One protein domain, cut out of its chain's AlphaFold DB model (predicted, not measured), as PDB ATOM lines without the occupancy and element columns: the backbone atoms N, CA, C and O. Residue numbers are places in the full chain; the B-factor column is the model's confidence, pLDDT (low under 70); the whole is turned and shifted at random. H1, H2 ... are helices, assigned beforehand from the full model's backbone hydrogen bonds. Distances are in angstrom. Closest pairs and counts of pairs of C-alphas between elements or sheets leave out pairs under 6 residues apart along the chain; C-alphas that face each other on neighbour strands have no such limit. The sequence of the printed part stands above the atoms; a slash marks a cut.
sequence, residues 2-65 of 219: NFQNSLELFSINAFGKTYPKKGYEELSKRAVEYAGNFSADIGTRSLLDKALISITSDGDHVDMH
ATOM      1  N   ASN A   2     305.580 195.229 247.214       74.38
ATOM      2  CA  ASN A   2     306.569 194.169 246.967       74.38
ATOM      3  C   ASN A   2     306.034 192.816 247.477       74.38
ATOM      4  O   ASN A   2     305.111 192.785 248.288       74.38
ATOM      5  N   PHE A   3     306.607 191.710 246.995       71.06
ATOM      6  CA  PHE A   3     306.153 190.354 247.324       71.06
ATOM      7  C   PHE A   3     306.051 190.102 248.836       71.06
ATOM      8  O   PHE A   3     305.082 189.509 249.308       71.06
ATOM      9  N   GLN A   4     307.022 190.611 249.596       73.88
ATOM     10  CA  GLN A   4     307.077 190.427 251.039       73.88
ATOM     11  C   GLN A   4     305.902 191.112 251.749       73.88
ATOM     12  O   GLN A   4     305.245 190.488 252.579       73.88
ATOM     13  N   ASN A   5     305.577 192.346 251.359       73.88
ATOM     14  CA  ASN A   5     304.442 193.088 251.903       73.88
ATOM     15  C   ASN A   5     303.109 192.416 251.543       73.88
ATOM     16  O   ASN A   5     302.200 192.362 252.366       73.88
ATOM     17  N   SER A   6     302.982 191.882 250.324       71.06
ATOM     18  CA  SER A   6     301.771 191.177 249.889       71.06
ATOM     19  C   SER A   6     301.567 189.848 250.628       71.06
ATOM     20  O   SER A   6     300.439 189.507 250.977       71.06
ATOM     21  N   LEU A   7     302.649 189.123 250.923       75.56
ATOM     22  CA  LEU A   7     302.616 187.886 251.706       75.56
ATOM     23  C   LEU A   7     302.269 188.121 253.175       75.56
ATOM     24  O   LEU A   7     301.521 187.335 253.764       75.56
ATOM     25  N   GLU A   8     302.784 189.201 253.756       78.50
ATOM     26  CA  GLU A   8     302.462 189.609 255.121       78.50
ATOM     27  C   GLU A   8     300.978 189.981 255.239       78.50
ATOM     28  O   GLU A   8     300.272 189.431 256.085       78.50
ATOM     29  N   LEU A   9     300.469 190.810 254.321       70.31
ATOM     30  CA  LEU A   9     299.060 191.216 254.285       70.31
ATOM     31  C   LEU A   9     298.114 190.017 254.103       70.31
ATOM     32  O   LEU A   9     297.110 189.897 254.807       70.31
ATOM     33  N   PHE A  10     298.449 189.103 253.183       73.88
ATOM     34  CA  PHE A  10     297.701 187.861 252.979       73.88
ATOM     35  C   PHE A  10     297.675 187.012 254.253       73.88
ATOM     36  O   PHE A  10     296.620 186.527 254.652       73.88
ATOM     37  N   SER A  11     298.821 186.860 254.918       77.75
ATOM     38  CA  SER A  11     298.927 186.035 256.124       77.75
ATOM     39  C   SER A  11     298.137 186.617 257.298       77.75
ATOM     40  O   SER A  11     297.498 185.859 258.035       77.75
ATOM     41  N   ILE A  12     298.132 187.948 257.450       75.69
ATOM     42  CA  ILE A  12     297.365 188.637 258.497       75.69
ATOM     43  C   ILE A  12     295.881 188.337 258.318       75.69
ATOM     44  O   ILE A  12     295.219 187.954 259.278       75.69
ATOM     45  N   ASN A  13     295.378 188.433 257.090       69.06
ATOM     46  CA  ASN A  13     293.964 188.211 256.809       69.06
ATOM     47  C   ASN A  13     293.569 186.727 256.855       69.06
ATOM     48  O   ASN A  13     292.532 186.387 257.415       69.06
ATOM     49  N   ALA A  14     294.392 185.828 256.307       61.66
ATOM     50  CA  ALA A  14     294.068 184.402 256.225       61.66
ATOM     51  C   ALA A  14     294.274 183.649 257.551       61.66
ATOM     52  O   ALA A  14     293.571 182.677 257.831       61.66
ATOM     53  N   PHE A  15     295.250 184.063 258.366       79.69
ATOM     54  CA  PHE A  15     295.673 183.317 259.558       79.69
ATOM     55  C   PHE A  15     295.728 184.155 260.840       79.69
ATOM     56  O   PHE A  15     296.067 183.608 261.893       79.69
ATOM     57  N   GLY A  16     295.436 185.459 260.774       79.38
ATOM     58  CA  GLY A  16     295.549 186.373 261.913       79.38
ATOM     59  C   GLY A  16     296.996 186.635 262.347       79.38
ATOM     60  O   GLY A  16     297.231 186.951 263.513       79.38
ATOM     61  N   LYS A  17     297.986 186.426 261.466       86.88
ATOM     62  CA  LYS A  17     299.425 186.504 261.789       86.88
ATOM     63  C   LYS A  17     300.230 187.110 260.645       86.88
ATOM     64  O   LYS A  17     299.911 186.887 259.492       86.88
ATOM     65  N   THR A  18     301.340 187.779 260.942       86.25
ATOM     66  CA  THR A  18     302.228 188.399 259.931       86.25
ATOM     67  C   THR A  18     302.998 187.401 259.057       86.25
ATOM     68  O   THR A  18     303.725 187.781 258.146       86.25
ATOM     69  N   TYR A  19     302.851 186.101 259.304       83.50
ATOM     70  CA  TYR A  19     303.506 185.045 258.545       83.50
ATOM     71  C   TYR A  19     302.552 183.869 258.316       83.50
ATOM     72  O   TYR A  19     301.640 183.649 259.127       83.50
ATOM     73  N   PRO A  20     302.756 183.088 257.240       79.00
ATOM     74  CA  PRO A  20     301.939 181.916 256.969       79.00
ATOM     75  C   PRO A  20     301.980 180.922 258.129       79.00
ATOM     76  O   PRO A  20     303.021 180.716 258.757       79.00
ATOM     77  N   LYS A  21     300.855 180.257 258.401       80.50
ATOM     78  CA  LYS A  21     300.829 179.160 259.374       80.50
ATOM     79  C   LYS A  21     301.786 178.045 258.927       80.50
ATOM     80  O   LYS A  21     301.845 177.732 257.742       80.50
ATOM     81  N   LYS A  22     302.487 177.416 259.879       77.69
ATOM     82  CA  LYS A  22     303.423 176.314 259.601       77.69
ATOM     83  C   LYS A  22     302.755 175.206 258.773       77.69
ATOM     84  O   LYS A  22     301.726 174.681 259.198       77.69
ATOM     85  N   GLY A  23     303.329 174.876 257.617       70.50
ATOM     86  CA  GLY A  23     302.781 173.958 256.608       70.50
ATOM     87  C   GLY A  23     302.032 174.634 255.448       70.50
ATOM     88  O   GLY A  23     301.706 173.962 254.474       70.50
ATOM     89  N   TYR A  24     301.774 175.942 255.521       64.88
ATOM     90  CA  TYR A  24     301.067 176.724 254.495       64.88
ATOM     91  C   TYR A  24     301.965 177.766 253.813       64.88
ATOM     92  O   TYR A  24     301.494 178.516 252.965       64.88
ATOM     93  N   GLU A  25     303.257 177.822 254.144       78.31
ATOM     94  CA  GLU A  25     304.204 178.821 253.637       78.31
ATOM     95  C   GLU A  25     304.255 178.846 252.109       78.31
ATOM     96  O   GLU A  25     304.169 179.908 251.498       78.31
ATOM     97  N   GLU A  26     304.345 177.669 251.500       63.09
ATOM     98  CA  GLU A  26     304.416 177.518 250.048       63.09
ATOM     99  C   GLU A  26     303.087 177.884 249.369       63.09
ATOM    100  O   GLU A  26     303.070 178.509 248.311       63.09
ATOM    101  N   LEU A  27     301.957 177.561 250.006       59.41
ATOM    102  CA  LEU A  27     300.628 177.901 249.497       59.41
ATOM    103  C   LEU A  27     300.379 179.410 249.535       59.41
ATOM    104  O   LEU A  27     299.868 179.961 248.562       59.41
ATOM    105  N   SER A  28     300.786 180.081 250.612       62.53
ATOM    106  CA  SER A  28     300.673 181.534 250.757       62.53
ATOM    107  C   SER A  28     301.561 182.279 249.764       62.53
ATOM    108  O   SER A  28     301.106 183.231 249.136       62.53
ATOM    109  N   LYS A  29     302.805 181.822 249.559       67.62
ATOM    110  CA  LYS A  29     303.712 182.387 248.544       67.62
ATOM    111  C   LYS A  29     303.127 182.266 247.145       67.62
ATOM    112  O   LYS A  29     303.036 183.259 246.429       67.62
ATOM    113  N   ARG A  30     302.628 181.076 246.808       62.81
ATOM    114  CA  ARG A  30     301.952 180.835 245.535       62.81
ATOM    115  C   ARG A  30     300.726 181.722 245.383       62.81
ATOM    116  O   ARG A  30     300.582 182.347 244.347       62.81
ATOM    117  N   ALA A  31     299.843 181.803 246.378       59.06
ATOM    118  CA  ALA A  31     298.642 182.641 246.309       59.06
ATOM    119  C   ALA A  31     298.971 184.110 245.978       59.06
ATOM    120  O   ALA A  31     298.291 184.722 245.155       59.06
ATOM    121  N   VAL A  32     300.053 184.636 246.553       62.66
ATOM    122  CA  VAL A  32     300.552 185.995 246.295       62.66
ATOM    123  C   VAL A  32     301.155 186.132 244.892       62.66
ATOM    124  O   VAL A  32     300.882 187.116 244.211       62.66
ATOM    125  N   GLU A  33     301.931 185.148 244.429       60.56
ATOM    126  CA  GLU A  33     302.468 185.111 243.056       60.56
ATOM    127  C   GLU A  33     301.357 185.011 241.998       60.56
ATOM    128  O   GLU A  33     301.388 185.723 240.995       60.56
ATOM    129  N   TYR A  34     300.334 184.185 242.244       54.81
ATOM    130  CA  TYR A  34     299.192 183.996 241.345       54.81
ATOM    131  C   TYR A  34     298.358 185.261 241.174       54.81
ATOM    132  O   TYR A  34     297.890 185.533 240.072       54.81
ATOM    133  N   ALA A  35     298.205 186.057 242.232       56.22
ATOM    134  CA  ALA A  35     297.521 187.342 242.141       56.22
ATOM    135  C   ALA A  35     298.306 188.376 241.306       56.22
ATOM    136  O   ALA A  35     297.744 189.400 240.920       56.22
ATOM    137  N   GLY A  36     299.596 188.124 241.043       51.22
ATOM    138  CA  GLY A  36     300.515 189.081 240.436       51.22
ATOM    139  C   GLY A  36     300.873 188.860 238.964       51.22
ATOM    140  O   GLY A  36     301.294 189.833 238.344       51.22
ATOM    141  N   ASN A  37     300.779 187.646 238.390       54.78
ATOM    142  CA  ASN A  37     301.369 187.404 237.057       54.78
ATOM    143  C   ASN A  37     300.970 186.078 236.367       54.78
ATOM    144  O   ASN A  37     301.703 185.111 236.509       54.78
ATOM    145  N   PHE A  38     299.911 186.010 235.540       50.34
ATOM    146  CA  PHE A  38     299.740 184.901 234.569       50.34
ATOM    147  C   PHE A  38     298.927 185.292 233.322       50.34
ATOM    148  O   PHE A  38     298.061 186.166 233.384       50.34
ATOM    149  N   SER A  39     299.201 184.619 232.190       51.22
ATOM    150  CA  SER A  39     298.279 184.589 231.044       51.22
ATOM    151  C   SER A  39     296.943 183.992 231.488       51.22
ATOM    152  O   SER A  39     296.918 183.159 232.398       51.22
ATOM    153  N   ALA A  40     295.846 184.418 230.856       55.47
ATOM    154  CA  ALA A  40     294.503 183.979 231.225       55.47
ATOM    155  C   ALA A  40     294.429 182.445 231.333       55.47
ATOM    156  O   ALA A  40     294.038 181.940 232.374       55.47
ATOM    157  N   ASP A  41     294.953 181.698 230.358       58.53
ATOM    158  CA  ASP A  41     294.869 180.229 230.346       58.53
ATOM    159  C   ASP A  41     295.623 179.541 231.498       58.53
ATOM    160  O   ASP A  41     295.125 178.582 232.092       58.53
ATOM    161  N   ILE A  42     296.817 180.033 231.849       61.84
ATOM    162  CA  ILE A  42     297.620 179.457 232.941       61.84
ATOM    163  C   ILE A  42     297.006 179.823 234.295       61.84
ATOM    164  O   ILE A  42     296.934 178.980 235.194       61.84
ATOM    165  N   GLY A  43     296.532 181.063 234.431       66.81
ATOM    166  CA  GLY A  43     295.831 181.530 235.622       66.81
ATOM    167  C   GLY A  43     294.562 180.719 235.875       66.81
ATOM    168  O   GLY A  43     294.410 180.148 236.952       66.81
ATOM    169  N   THR A  44     293.694 180.591 234.868       66.19
ATOM    170  CA  THR A  44     292.418 179.866 234.969       66.19
ATOM    171  C   THR A  44     292.636 178.394 235.294       66.19
ATOM    172  O   THR A  44     292.013 177.875 236.221       66.19
ATOM    173  N   ARG A  45     293.579 177.721 234.617       71.69
ATOM    174  CA  ARG A  45     293.904 176.318 234.919       71.69
ATOM    175  C   ARG A  45     294.413 176.144 236.344       71.69
ATOM    176  O   ARG A  45     293.972 175.237 237.038       71.69
ATOM    177  N   SER A  46     295.264 177.049 236.825       73.75
ATOM    178  CA  SER A  46     295.716 176.978 238.214       73.75
ATOM    179  C   SER A  46     294.594 177.215 239.227       73.75
ATOM    180  O   SER A  46     294.679 176.673 240.330       73.75
ATOM    181  N   LEU A  47     293.609 178.061 238.922       77.75
ATOM    182  CA  LEU A  47     292.462 178.281 239.803       77.75
ATOM    183  C   LEU A  47     291.564 177.032 239.850       77.75
ATOM    184  O   LEU A  47     291.113 176.665 240.935       77.75
ATOM    185  N   LEU A  48     291.384 176.347 238.711       77.00
ATOM    186  CA  LEU A  48     290.670 175.066 238.611       77.00
ATOM    187  C   LEU A  48     291.379 173.946 239.375       77.00
ATOM    188  O   LEU A  48     290.757 173.281 240.199       77.00
ATOM    189  N   ASP A  49     292.691 173.785 239.177       81.06
ATOM    190  CA  ASP A  49     293.503 172.763 239.857       81.06
ATOM    191  C   ASP A  49     293.465 172.915 241.390       81.06
ATOM    192  O   ASP A  49     293.686 171.958 242.133       81.06
ATOM    193  N   LYS A  50     293.178 174.128 241.878       76.81
ATOM    194  CA  LYS A  50     293.044 174.454 243.304       76.81
ATOM    195  C   LYS A  50     291.600 174.459 243.807       76.81
ATOM    196  O   LYS A  50     291.387 174.829 244.960       76.81
ATOM    197  N   ALA A  51     290.635 174.093 242.965       81.75
ATOM    198  CA  ALA A  51     289.201 174.153 243.250       81.75
ATOM    199  C   ALA A  51     288.732 175.534 243.757       81.75
ATOM    200  O   ALA A  51     287.801 175.629 244.556       81.75
ATOM    201  N   LEU A  52     289.399 176.613 243.324       81.06
ATOM    202  CA  LEU A  52     289.002 177.984 243.666       81.06
ATOM    203  C   LEU A  52     287.910 178.512 242.739       81.06
ATOM    204  O   LEU A  52     287.153 179.404 243.112       81.06
ATOM    205  N   ILE A  53     287.861 177.953 241.536       82.69
ATOM    206  CA  ILE A  53     286.792 178.130 240.568       82.69
ATOM    207  C   ILE A  53     286.417 176.755 240.018       82.69
ATOM    208  O   ILE A  53     287.228 175.825 240.050       82.69
ATOM    209  N   SER A  54     285.217 176.644 239.479       82.75
ATOM    210  CA  SER A  54     284.754 175.505 238.690       82.75
ATOM    211  C   SER A  54     284.246 175.999 237.345       82.75
ATOM    212  O   SER A  54     283.883 177.160 237.207       82.75
ATOM    213  N   ILE A  55     284.229 175.125 236.346       79.12
ATOM    214  CA  ILE A  55     283.488 175.383 235.110       79.12
ATOM    215  C   ILE A  55     282.120 174.720 235.279       79.12
ATOM    216  O   ILE A  55     282.043 173.585 235.761       79.12
ATOM    217  N   THR A  56     281.053 175.438 234.946       76.88
ATOM    218  CA  THR A  56     279.681 174.920 234.955       76.88
ATOM    219  C   THR A  56     279.538 173.730 234.009       76.88
ATOM    220  O   THR A  56     280.351 173.513 233.111       76.88
ATOM    221  N   SER A  57     278.510 172.906 234.212       77.31
ATOM    222  CA  SER A  57     278.339 171.660 233.450       77.31
ATOM    223  C   SER A  57     278.139 171.860 231.945       77.31
ATOM    224  O   SER A  57     278.397 170.934 231.181       77.31
ATOM    225  N   ASP A  58     277.668 173.035 231.529       76.06
ATOM    226  CA  ASP A  58     277.549 173.444 230.124       76.06
ATOM    227  C   ASP A  58     278.894 173.852 229.494       76.06
ATOM    228  O   ASP A  58     279.005 173.872 228.274       76.06
ATOM    229  N   GLY A  59     279.938 174.083 230.298       69.94
ATOM    230  CA  GLY A  59     281.269 174.465 229.827       69.94
ATOM    231  C   GLY A  59     281.467 175.968 229.621       69.94
ATOM    232  O   GLY A  59     282.596 176.383 229.356       69.94
ATOM    233  N   ASP A  60     280.413 176.771 229.778       66.25
ATOM    234  CA  ASP A  60     280.380 178.158 229.297       66.25
ATOM    235  C   ASP A  60     280.592 179.197 230.406       66.25
ATOM    236  O   ASP A  60     280.907 180.360 230.129       66.25
ATOM    237  N   HIS A  61     280.466 178.800 231.675       71.69
ATOM    238  CA  HIS A  61     280.588 179.713 232.805       71.69
ATOM    239  C   HIS A  61     281.620 179.254 233.829       71.69
ATOM    240  O   HIS A  61     281.821 178.071 234.098       71.69
ATOM    241  N   VAL A  62     282.288 180.242 234.422       80.00
ATOM    242  CA  VAL A  62     283.166 180.045 235.569       80.00
ATOM    243  C   VAL A  62     282.362 180.343 236.823       80.00
ATOM    244  O   VAL A  62     281.878 181.458 236.999       80.00
ATOM    245  N   ASP A  63     282.259 179.355 237.697       81.31
ATOM    246  CA  ASP A  63     281.638 179.474 239.005       81.31
ATOM    247  C   ASP A  63     282.712 179.590 240.097       81.31
ATOM    248  O   ASP A  63     283.838 179.099 239.960       81.31
ATOM    249  N   MET A  64     282.385 180.274 241.184       86.81
ATOM    250  CA  MET A  64     283.269 180.479 242.326       86.81
ATOM    251  C   MET A  64     282.447 180.380 243.599       86.81
ATOM    252  O   MET A  64     281.470 181.101 243.768       86.81
ATOM    253  N   HIS A  65     282.896 179.561 244.545       85.69
ATOM    254  CA  HIS A  65     282.211 179.413 245.824       85.69
ATOM    255  C   HIS A  65     282.089 180.756 246.568       85.69
ATOM    256  O   HIS A  65     283.063 181.511 246.665       85.69
TER     257      HIS A  65
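What this domain is: This is residues 2 to 65 of the 219 residues of the protein "Putative WRKY transcription factor 19" of Glycine soja (UniProt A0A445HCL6). Three short helices are strung out in a loose, elongated model: H1 and H2 pack on each other at a steep angle at one end, and H3 follows farther along, near the last residue of H2 and not packed on either helix. Beyond H3, at the other end, a stretch with no named element, residues 50 to 65, runs out and folds back, with a short antiparallel pairing of residues 54 to 55 with residues 62 to 63. The printed part has 64 residues, with three named helices in the order H1, H2, H3 and no named strand; the class is all helix, with 33 residues in the named helices. The whole is loose, with a radius of gyration of the C-alphas of 13.7 A, and the C-alphas span 41 by 22 by 17 A along their three main axes.

How they stand to each other: H1, residues 3 to 15, and H2, residues 25 to 34, touch, with 9 pairs of C-alphas within 8 A. Their closest C-alphas are those of Leu 7 and Val 32, 6.1 A apart. They run opposite ways at a steep tilt of 63 degrees, and their centres are 9.6 A apart. H3, residues 40 to 49, is close to H2 but not clearly touching, with 1 pair of C-alphas within 8 A, those of Tyr 34 and Gly 43, 7.1 A apart. H2 and H3 run opposite ways at a shallow tilt of 31 degrees, and their centres are 14.4 A apart. H1 and H3 are apart. In H1, H2 and H3 every O i to N i+4 pair is within hydrogen-bond range.

Where its parts are: H1 is the longest helix, with 13 residues from Phe 3 to Phe 15 and 17.6 A from first to last C-alpha; it begins at C-alpha 3 at (306.153, 190.354, 247.324). H2 has 10 residues, Glu 25 to Tyr 34, and measures 14.2 A; its C-alpha 34 is at (299.192, 183.996, 241.345). H3 has 10 residues, Ala 40 to Asp 49, and also measures 14.2 A; it ends at C-alpha 49 at (293.503, 172.763, 239.857).

The domain as a whole: The two C-alphas farthest apart are those of Thr 18 and Asp 58, 41.5 A, while those of Asn 2 and His 65, the first and last printed residues, are 28.5 A apart. The printed part has no cut. The link from H1 to H2, 9 residues, is short, and the link from H2 to H3, 5 residues, is tight. The C-alphas of residues 50 to 65 lie 8 to 25 A from the mean of the C-alphas. The mean pLDDT of the printed part is 71.5; it is under 70 at residues 13 to 14, residue 24, residues 26 to 44 and residues 59 to 60.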